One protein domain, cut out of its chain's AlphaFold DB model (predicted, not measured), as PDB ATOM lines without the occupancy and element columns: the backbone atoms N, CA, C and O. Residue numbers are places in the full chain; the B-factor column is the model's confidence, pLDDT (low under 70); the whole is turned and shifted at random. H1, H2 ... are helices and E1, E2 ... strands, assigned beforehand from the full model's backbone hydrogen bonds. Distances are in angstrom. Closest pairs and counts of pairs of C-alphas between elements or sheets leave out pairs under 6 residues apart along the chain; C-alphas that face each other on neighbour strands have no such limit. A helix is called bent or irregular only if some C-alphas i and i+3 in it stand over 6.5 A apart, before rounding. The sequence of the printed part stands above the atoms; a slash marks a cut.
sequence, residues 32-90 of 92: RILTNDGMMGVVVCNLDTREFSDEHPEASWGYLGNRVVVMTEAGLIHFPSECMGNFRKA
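This is residues 32 to 90 of the 92 residues of an uncharacterized protein of Mesorhizobium waimense (UniProt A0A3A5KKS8). This is a small, strongly twisted and curled sheet of five strands, with the single short helix H1 at one end of the longest axis, where it only grazes the sheet, and the turn between E1 and E2 at the other end. The long strand E2 ties the sheet together, pairing with E3 along much of its length and with E1 near its first residues; E4 and E5 are the two edges. The printed part has 59 residues with one named helix and five named strands, in the order E1, E2, H1, E3, E4, E5 along the chain, and the class is mixed, helices and strands. The sheet runs E4, E3, E2, E1, E5, all antiparallel. The whole is compact, with a radius of gyration of the C-alphas of 10.8 A and spans of 30 by 23 by 16 A.

Strand E1, residues 32 to 35, begins at C-alpha 32 (-4.285, 25.617, 11.494) and is 10.0 A long. E2, residues 40 to 46, is the longest strand at 16.8 A. H1, residues 58 to 64, begins at C-alpha 58 (-23.611, 18.828, 11.609) and is 9.7 A long; it is irregular, with C-alphas 60 and 63 standing 7.3 A apart. E3, residues 68 to 72, measures 12.5 A, and E4, residues 75 to 79, 12.9 A. E5, residues 87 to 89, is 6.9 A long and ends at C-alpha 89 (-2.285, 25.309, 17.079).

E1 and E2 form a hairpin, antiparallel at 114 degrees, with N 33 and O 41 at 2.8 A. On the other side of E1, E5 is antiparallel at 153 degrees, with N 34 and O 88 at 2.8 A. E3 is the other neighbour of E2, antiparallel at 145 degrees, with N 42 and O 71 at 2.8 A. E3 and E4 form a hairpin at 152 degrees, with N 72 and O 75 at 2.8 A. From edge to edge the strands' lines turn by 98 degrees, and the way across the sheet turns by 88 degrees. Residues 45 to 46 of E2 also pair, antiparallel, with residues 51 to 52. H1 is on the sheet but only grazes it; the closest C-alphas of H1 and E2, those of Trp 61 and Cys 45, are 7.9 A apart. In H1, 1 of 3 O i to N i+4 pairs and 2 of 4 O i to N i+3 pairs are within hydrogen-bond range. The edge strands E4 and E5 are apart.

The two C-alphas farthest apart, those of Gly 38 and Ala 59, are 30.5 A apart. The printed part has no cut. The link from E2 to H1, 11 residues, is long. Mean pLDDT of the printed part is 83.6, and residues 82 to 85 are under 70.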
ATOM      1  N   ARG A  32      -5.316  26.577  11.879       90.19
ATOM      2  CA  ARG A  32      -4.285  25.617  11.494       90.19
ATOM      3  C   ARG A  32      -3.757  24.913  12.729       90.19
ATOM      4  O   ARG A  32      -3.450  25.550  13.737       90.19
ATOM      5  N   ILE A  33      -3.607  23.604  12.628       87.62
ATOM      6  CA  ILE A  33      -2.989  22.772  13.649       87.62
ATOM      7  C   ILE A  33      -1.828  21.987  13.043       87.62
ATOM      8  O   ILE A  33      -1.835  21.644  11.863       87.62
ATOM      9  N   LEU A  34      -0.826  21.723  13.867       87.81
ATOM     10  CA  LEU A  34       0.275  20.821  13.574       87.81
ATOM     11  C   LEU A  34       0.124  19.613  14.495       87.81
ATOM     12  O   LEU A  34       0.121  19.768  15.720       87.81
ATOM     13  N   THR A  35      -0.025  18.429  13.913       82.81
ATOM     14  CA  THR A  35      -0.017  17.174  14.660       82.81
ATOM     15  C   THR A  35       1.401  16.851  15.129       82.81
ATOM     16  O   THR A  35       2.386  17.344  14.572       82.81
ATOM     17  N   ASN A  36       1.527  16.008  16.152       78.94
ATOM     18  CA  ASN A  36       2.837  15.570  16.641       78.94
ATOM     19  C   ASN A  36       3.632  14.781  15.588       78.94
ATOM     20  O   ASN A  36       4.859  14.812  15.612       78.94
ATOM     21  N   ASP A  37       2.946  14.162  14.627       81.50
ATOM     22  CA  ASP A  37       3.552  13.489  13.471       81.50
ATOM     23  C   ASP A  37       4.069  14.469  12.401       81.50
ATOM     24  O   ASP A  37       4.520  14.057  11.335       81.50
ATOM     25  N   GLY A  38       3.988  15.779  12.653       84.56
ATOM     26  CA  GLY A  38       4.437  16.813  11.725       84.56
ATOM     27  C   GLY A  38       3.455  17.105  10.590       84.56
ATOM     28  O   GLY A  38       3.798  17.857   9.680       84.56
ATOM     29  N   MET A  39       2.235  16.559  10.633       86.12
ATOM     30  CA  MET A  39       1.210  16.853   9.631       86.12
ATOM     31  C   MET A  39       0.504  18.163   9.963       86.12
ATOM     32  O   MET A  39       0.037  18.379  11.082       86.12
ATOM     33  N   MET A  40       0.399  19.040   8.970       89.38
ATOM     34  CA  MET A  40      -0.423  20.238   9.080       89.38
ATOM     35  C   MET A  40      -1.853  19.948   8.642       89.38
ATOM     36  O   MET A  40      -2.098  19.210   7.688       89.38
ATOM     37  N   GLY A  41      -2.798  20.583   9.322       90.56
ATOM     38  CA  GLY A  41      -4.198  20.527   8.949       90.56
ATOM     39  C   GLY A  41      -4.971  21.760   9.375       90.56
ATOM     40  O   GLY A  41      -4.475  22.602  10.124       90.56
ATOM     41  N   VAL A  42      -6.198  21.862   8.879       91.88
ATOM     42  CA  VAL A  42      -7.140  22.941   9.181       91.88
ATOM     43  C   VAL A  42      -8.356  22.360   9.876       91.88
ATOM     44  O   VAL A  42      -8.920  21.367   9.427       91.88
ATOM     45  N   VAL A  43      -8.776  22.978  10.970       90.50
ATOM     46  CA  VAL A  43      -9.983  22.571  11.693       90.50
ATOM     47  C   VAL A  43     -11.210  22.902  10.848       90.50
ATOM     48  O   VAL A  43     -11.448  24.065  10.528       90.50
ATOM     49  N   VAL A  44     -11.998  21.886  10.498       90.62
ATOM     50  CA  VAL A  44     -13.216  22.016   9.673       90.62
ATOM     51  C   VAL A  44     -14.505  21.825  10.467       90.62
ATOM     52  O   VAL A  44     -15.567  22.268  10.026       90.62
ATOM     53  N   CYS A  45     -14.416  21.200  11.643       89.62
ATOM     54  CA  CYS A  45     -15.512  21.091  12.600       89.62
ATOM     55  C   CYS A  45     -14.973  21.229  14.022       89.62
ATOM     56  O   CYS A  45     -13.935  20.650  14.354       89.62
ATOM     57  N   ASN A  46     -15.718  21.932  14.867       87.88
ATOM     58  CA  ASN A  46     -15.531  21.937  16.307       87.88
ATOM     59  C   ASN A  46     -16.816  21.431  16.977       87.88
ATOM     60  O   ASN A  46     -17.805  22.141  17.111       87.88
ATOM     61  N   LEU A  47     -16.784  20.173  17.397       85.31
ATOM     62  CA  LEU A  47     -17.877  19.472  18.061       85.31
ATOM     63  C   LEU A  47     -18.069  19.949  19.508       85.31
ATOM     64  O   LEU A  47     -19.180  19.857  20.020       85.31
ATOM     65  N   ASP A  48     -17.034  20.502  20.153       83.75
ATOM     66  CA  ASP A  48     -17.160  21.067  21.506       83.75
ATOM     67  C   ASP A  48     -17.995  22.358  21.497       83.75
ATOM     68  O   ASP A  48     -18.783  22.598  22.412       83.75
ATOM     69  N   THR A  49     -17.849  23.186  20.457       84.00
ATOM     70  CA  THR A  49     -18.611  24.438  20.278       84.00
ATOM     71  C   THR A  49     -19.803  24.298  19.328       84.00
ATOM     72  O   THR A  49     -20.557  25.256  19.162       84.00
ATOM     73  N   ARG A  50     -20.007  23.110  18.736       85.62
ATOM     74  CA  ARG A  50     -20.969  22.835  17.649       85.62
ATOM     75  C   ARG A  50     -20.830  23.797  16.469       85.62
ATOM     76  O   ARG A  50     -21.815  24.202  15.856       85.62
ATOM     77  N   GLU A  51     -19.598  24.155  16.143       85.88
ATOM     78  CA  GLU A  51     -19.277  24.901  14.935       85.88
ATOM     79  C   GLU A  51     -18.958  23.904  13.816       85.88
ATOM     80  O   GLU A  51     -18.202  22.947  14.010       85.88
ATOM     81  N   PHE A  52     -19.510  24.145  12.629       87.69
ATOM     82  CA  PHE A  52     -19.341  23.305  11.443       87.69
ATOM     83  C   PHE A  52     -19.071  24.187  10.221       87.69
ATOM     84  O   PHE A  52     -19.584  25.304  10.144       87.69
ATOM     85  N   SER A  53     -18.245  23.713   9.287       87.75
ATOM     86  CA  SER A  53     -18.062  24.380   7.993       87.75
ATOM     87  C   SER A  53     -19.200  24.007   7.044       87.75
ATOM     88  O   SER A  53     -19.803  22.944   7.196       87.75
ATOM     89  N   ASP A  54     -19.477  24.848   6.045       86.25
ATOM     90  CA  ASP A  54     -20.555  24.604   5.072       86.25
ATOM     91  C   ASP A  54     -20.390  23.264   4.333       86.25
ATOM     92  O   ASP A  54     -21.364  22.572   4.047       86.25
ATOM     93  N   GLU A  55     -19.142  22.864   4.072       86.94
ATOM     94  CA  GLU A  55     -18.802  21.591   3.427       86.94
ATOM     95  C   GLU A  55     -18.940  20.380   4.368       86.94
ATOM     96  O   GLU A  55     -19.055  19.244   3.908       86.94
ATOM     97  N   HIS A  56     -18.951  20.604   5.686       86.19
ATOM     98  CA  HIS A  56     -18.971  19.553   6.705       86.19
ATOM     99  C   HIS A  56     -20.097  19.806   7.718       86.19
ATOM    100  O   HIS A  56     -19.825  20.121   8.879       86.19
ATOM    101  N   PRO A  57     -21.373  19.656   7.309       87.31
ATOM    102  CA  PRO A  57     -22.514  20.017   8.139       87.31
ATOM    103  C   PRO A  57     -22.701  19.069   9.325       87.31
ATOM    104  O   PRO A  57     -22.410  17.871   9.260       87.31
ATOM    105  N   GLU A  58     -23.316  19.582  10.388       86.00
ATOM    106  CA  GLU A  58     -23.611  18.828  11.609       86.00
ATOM    107  C   GLU A  58     -24.342  17.502  11.355       86.00
ATOM    108  O   GLU A  58     -24.022  16.494  11.977       86.00
ATOM    109  N   ALA A  59     -25.282  17.463  10.408       86.19
ATOM    110  CA  ALA A  59     -26.026  16.246  10.080       86.19
ATOM    111  C   ALA A  59     -25.119  15.078   9.643       86.19
ATOM    112  O   ALA A  59     -25.489  13.920   9.814       86.19
ATOM    113  N   SER A  60     -23.944  15.383   9.085       85.00
ATOM    114  CA  SER A  60     -22.967  14.389   8.634       85.00
ATOM    115  C   SER A  60     -21.854  14.130   9.645       85.00
ATOM    116  O   SER A  60     -21.292  13.048   9.622       85.00
ATOM    117  N   TRP A  61     -21.533  15.078  10.533       84.75
ATOM    118  CA  TRP A  61     -20.330  15.001  11.386       84.75
ATOM    119  C   TRP A  61     -20.615  15.081  12.889       84.75
ATOM    120  O   TRP A  61     -19.776  14.701  13.703       84.75
ATOM    121  N   GLY A  62     -21.810  15.514  13.286       80.12
ATOM    122  CA  GLY A  62     -22.207  15.688  14.685       80.12
ATOM    123  C   GLY A  62     -22.273  14.383  15.483       80.12
ATOM    124  O   GLY A  62     -22.161  14.407  16.706       80.12
ATOM    125  N   TYR A  63     -22.388  13.230  14.812       83.31
ATOM    126  CA  TYR A  63     -22.388  11.918  15.472       83.31
ATOM    127  C   TYR A  63     -21.038  11.562  16.121       83.31
ATOM    128  O   TYR A  63     -20.996  10.700  16.995       83.31
ATOM    129  N   LEU A  64     -19.946  12.227  15.720       83.25
ATOM    130  CA  LEU A  64     -18.596  12.014  16.258       83.25
ATOM    131  C   LEU A  64     -18.444  12.496  17.713       83.25
ATOM    132  O   LEU A  64     -17.469  12.161  18.389       83.25
ATOM    133  N   GLY A  65     -19.422  13.250  18.222       78.19
ATOM    134  CA  GLY A  65     -19.597  13.520  19.646       78.19
ATOM    135  C   GLY A  65     -18.814  14.718  20.170       78.19
ATOM    136  O   GLY A  65     -19.429  15.701  20.570       78.19
ATOM    137  N   ASN A  66     -17.481  14.644  20.231       75.88
ATOM    138  CA  ASN A  66     -16.663  15.682  20.873       75.88
ATOM    139  C   ASN A  66     -15.348  15.982  20.136       75.88
ATOM    140  O   ASN A  66     -14.898  15.185  19.307       75.88
ATOM    141  N   ARG A  67     -14.748  17.136  20.481       83.31
ATOM    142  CA  ARG A  67     -13.508  17.705  19.918       83.31
ATOM    143  C   ARG A  67     -13.584  18.168  18.466       83.31
ATOM    144  O   ARG A  67     -14.522  18.850  18.092       83.31
ATOM    145  N   VAL A  68     -12.541  17.929  17.672       87.38
ATOM    146  CA  VAL A  68     -12.313  18.614  16.402       87.38
ATOM    147  C   VAL A  68     -12.092  17.622  15.278       87.38
ATOM    148  O   VAL A  68     -11.495  16.557  15.460       87.38
ATOM    149  N   VAL A  69     -12.568  18.007  14.103       88.56
ATOM    150  CA  VAL A  69     -12.260  17.337  12.844       88.56
ATOM    151  C   VAL A  69     -11.322  18.244  12.072       88.56
ATOM    152  O   VAL A  69     -11.577  19.445  11.935       88.56
ATOM    153  N   VAL A  70     -10.225  17.673  11.595       89.94
ATOM    154  CA  VAL A  70      -9.165  18.400  10.905       89.94
ATOM    155  C   VAL A  70      -9.009  17.841   9.501       89.94
ATOM    156  O   VAL A  70      -8.835  16.639   9.322       89.94
ATOM    157  N   MET A  71      -9.026  18.727   8.511       91.62
ATOM    158  CA  MET A  71      -8.647  18.419   7.141       91.62
ATOM    159  C   MET A  71      -7.130  18.523   6.993       91.62
ATOM    160  O   MET A  71      -6.551  19.587   7.213       91.62
ATOM    161  N   THR A  72      -6.497  17.420   6.617       89.69
ATOM    162  CA  THR A  72      -5.063  17.311   6.313       89.69
ATOM    163  C   THR A  72      -4.871  16.893   4.856       89.69
ATOM    164  O   THR A  72      -5.829  16.519   4.183       89.69
ATOM    165  N   GLU A  73      -3.630  16.884   4.366       86.06
ATOM    166  CA  GLU A  73      -3.326  16.357   3.025       86.06
ATOM    167  C   GLU A  73      -3.632  14.855   2.881       86.06
ATOM    168  O   GLU A  73      -3.901  14.383   1.781       86.06
ATOM    169  N   ALA A  74      -3.648  14.107   3.991       84.31
ATOM    170  CA  ALA A  74      -4.029  12.695   4.020       84.31
ATOM    171  C   ALA A  74      -5.553  12.476   4.126       84.31
ATOM    172  O   ALA A  74      -6.012  11.334   4.117       84.31
ATOM    173  N   GLY A  75      -6.340  13.554   4.234       87.88
ATOM    174  CA  GLY A  75      -7.790  13.522   4.413       87.88
ATOM    175  C   GLY A  75      -8.250  14.032   5.782       87.88
ATOM    176  O   GLY A  75      -7.544  14.774   6.471       87.88
ATOM    177  N   LEU A  76      -9.471  13.647   6.160       88.69
ATOM    178  CA  LEU A  76     -10.134  14.078   7.391       88.69
ATOM    179  C   LEU A  76      -9.735  13.196   8.576       88.69
ATOM    180  O   LEU A  76      -9.918  11.981   8.546       88.69
ATOM    181  N   ILE A  77      -9.238  13.826   9.639       87.94
ATOM    182  CA  ILE A  77      -8.833  13.164  10.880       87.94
ATOM    183  C   ILE A  77      -9.700  13.691  12.023       87.94
ATOM    184  O   ILE A  77      -9.771  14.900  12.263       87.94
ATOM    185  N   HIS A  78     -10.363  12.783  12.741       87.44
ATOM    186  CA  HIS A  78     -11.096  13.097  13.967       87.44
ATOM    187  C   HIS A  78     -10.182  12.916  15.177       87.44
ATOM    188  O   HIS A  78      -9.554  11.870  15.334       87.44
ATOM    189  N   PHE A  79     -10.113  13.932  16.036       82.62
ATOM    190  CA  PHE A  79      -9.325  13.895  17.265       82.62
ATOM    191  C   PHE A  79     -10.246  13.831  18.481       82.62
ATOM    192  O   PHE A  79     -10.563  14.890  19.012       82.62
ATOM    193  N   PRO A  80     -10.677  12.649  18.951       79.44
ATOM    194  CA  PRO A  80     -11.587  12.532  20.090       79.44
ATOM    195  C   PRO A  80     -10.954  13.017  21.401       79.44
ATOM    196  O   PRO A  80      -9.738  13.179  21.521       79.44
ATOM    197  N   SER A  81     -11.784  13.239  22.426       71.25
ATOM    198  CA  SER A  81     -11.338  13.793  23.718       71.25
ATOM    199  C   SER A  81     -10.267  12.990  24.435       71.25
ATOM    200  O   SER A  81      -9.541  13.561  25.239       71.25
ATOM    201  N   GLU A  82     -10.168  11.700  24.153       65.94
ATOM    202  CA  GLU A  82      -9.143  10.800  24.680       65.94
ATOM    203  C   GLU A  82      -7.746  11.030  24.075       65.94
ATOM    204  O   GLU A  82      -6.748  10.651  24.679       65.94
ATOM    205  N   CYS A  83      -7.648  11.730  22.940       62.50
ATOM    206  CA  CYS A  83      -6.396  12.031  22.240       62.50
ATOM    207  C   CYS A  83      -5.758  13.371  22.662       62.50
ATOM    208  O   CYS A  83      -5.090  14.029  21.854       62.50
ATOM    209  N   MET A  84      -5.986  13.823  23.904       56.44
ATOM    210  CA  MET A  84      -5.451  15.103  24.388       56.44
ATOM    211  C   MET A  84      -3.932  15.195  24.177       56.44
ATOM    212  O   MET A  84      -3.186  14.352  24.660       56.44
ATOM    213  N   GLY A  85      -3.482  16.261  23.505       63.38
ATOM    214  CA  GLY A  85      -2.055  16.553  23.306       63.38
ATOM    215  C   GLY A  85      -1.448  16.063  21.986       63.38
ATOM    216  O   GLY A  85      -0.244  16.211  21.798       63.38
ATOM    217  N   ASN A  86      -2.249  15.529  21.058       72.56
ATOM    218  CA  ASN A  86      -1.751  15.033  19.764       72.56
ATOM    219  C   ASN A  86      -1.537  16.120  18.700       72.56
ATOM    220  O   ASN A  86      -0.990  15.844  17.631       72.56
ATOM    221  N   PHE A  87      -1.973  17.347  18.971       77.69
ATOM    222  CA  PHE A  87      -1.802  18.475  18.070       77.69
ATOM    223  C   PHE A  87      -1.663  19.788  18.836       77.69
ATOM    224  O   PHE A  87      -2.161  19.945  19.952       77.69
ATOM    225  N   ARG A  88      -1.005  20.754  18.197       83.56
ATOM    226  CA  ARG A  88      -0.883  22.138  18.662       83.56
ATOM    227  C   ARG A  88      -1.405  23.091  17.600       83.56
ATOM    228  O   ARG A  88      -1.289  22.808  16.411       83.56
ATOM    229  N   LYS A  89      -1.952  24.232  18.014       83.12
ATOM    230  CA  LYS A  89      -2.285  25.309  17.079       83.12
ATOM    231  C   LYS A  89      -0.991  25.798  16.423       83.12
ATOM    232  O   LYS A  89      -0.015  26.065  17.122       83.12
ATOM    233  N   ALA A  90      -0.966  25.850  15.098       80.94
ATOM    234  CA  ALA A  90       0.139  26.445  14.368       80.94
ATOM    235  C   ALA A  90      -0.030  27.967  14.456       80.94
ATOM    236  O   ALA A  90      -0.996  28.516  13.921       80.94
TER     237      ALA A  90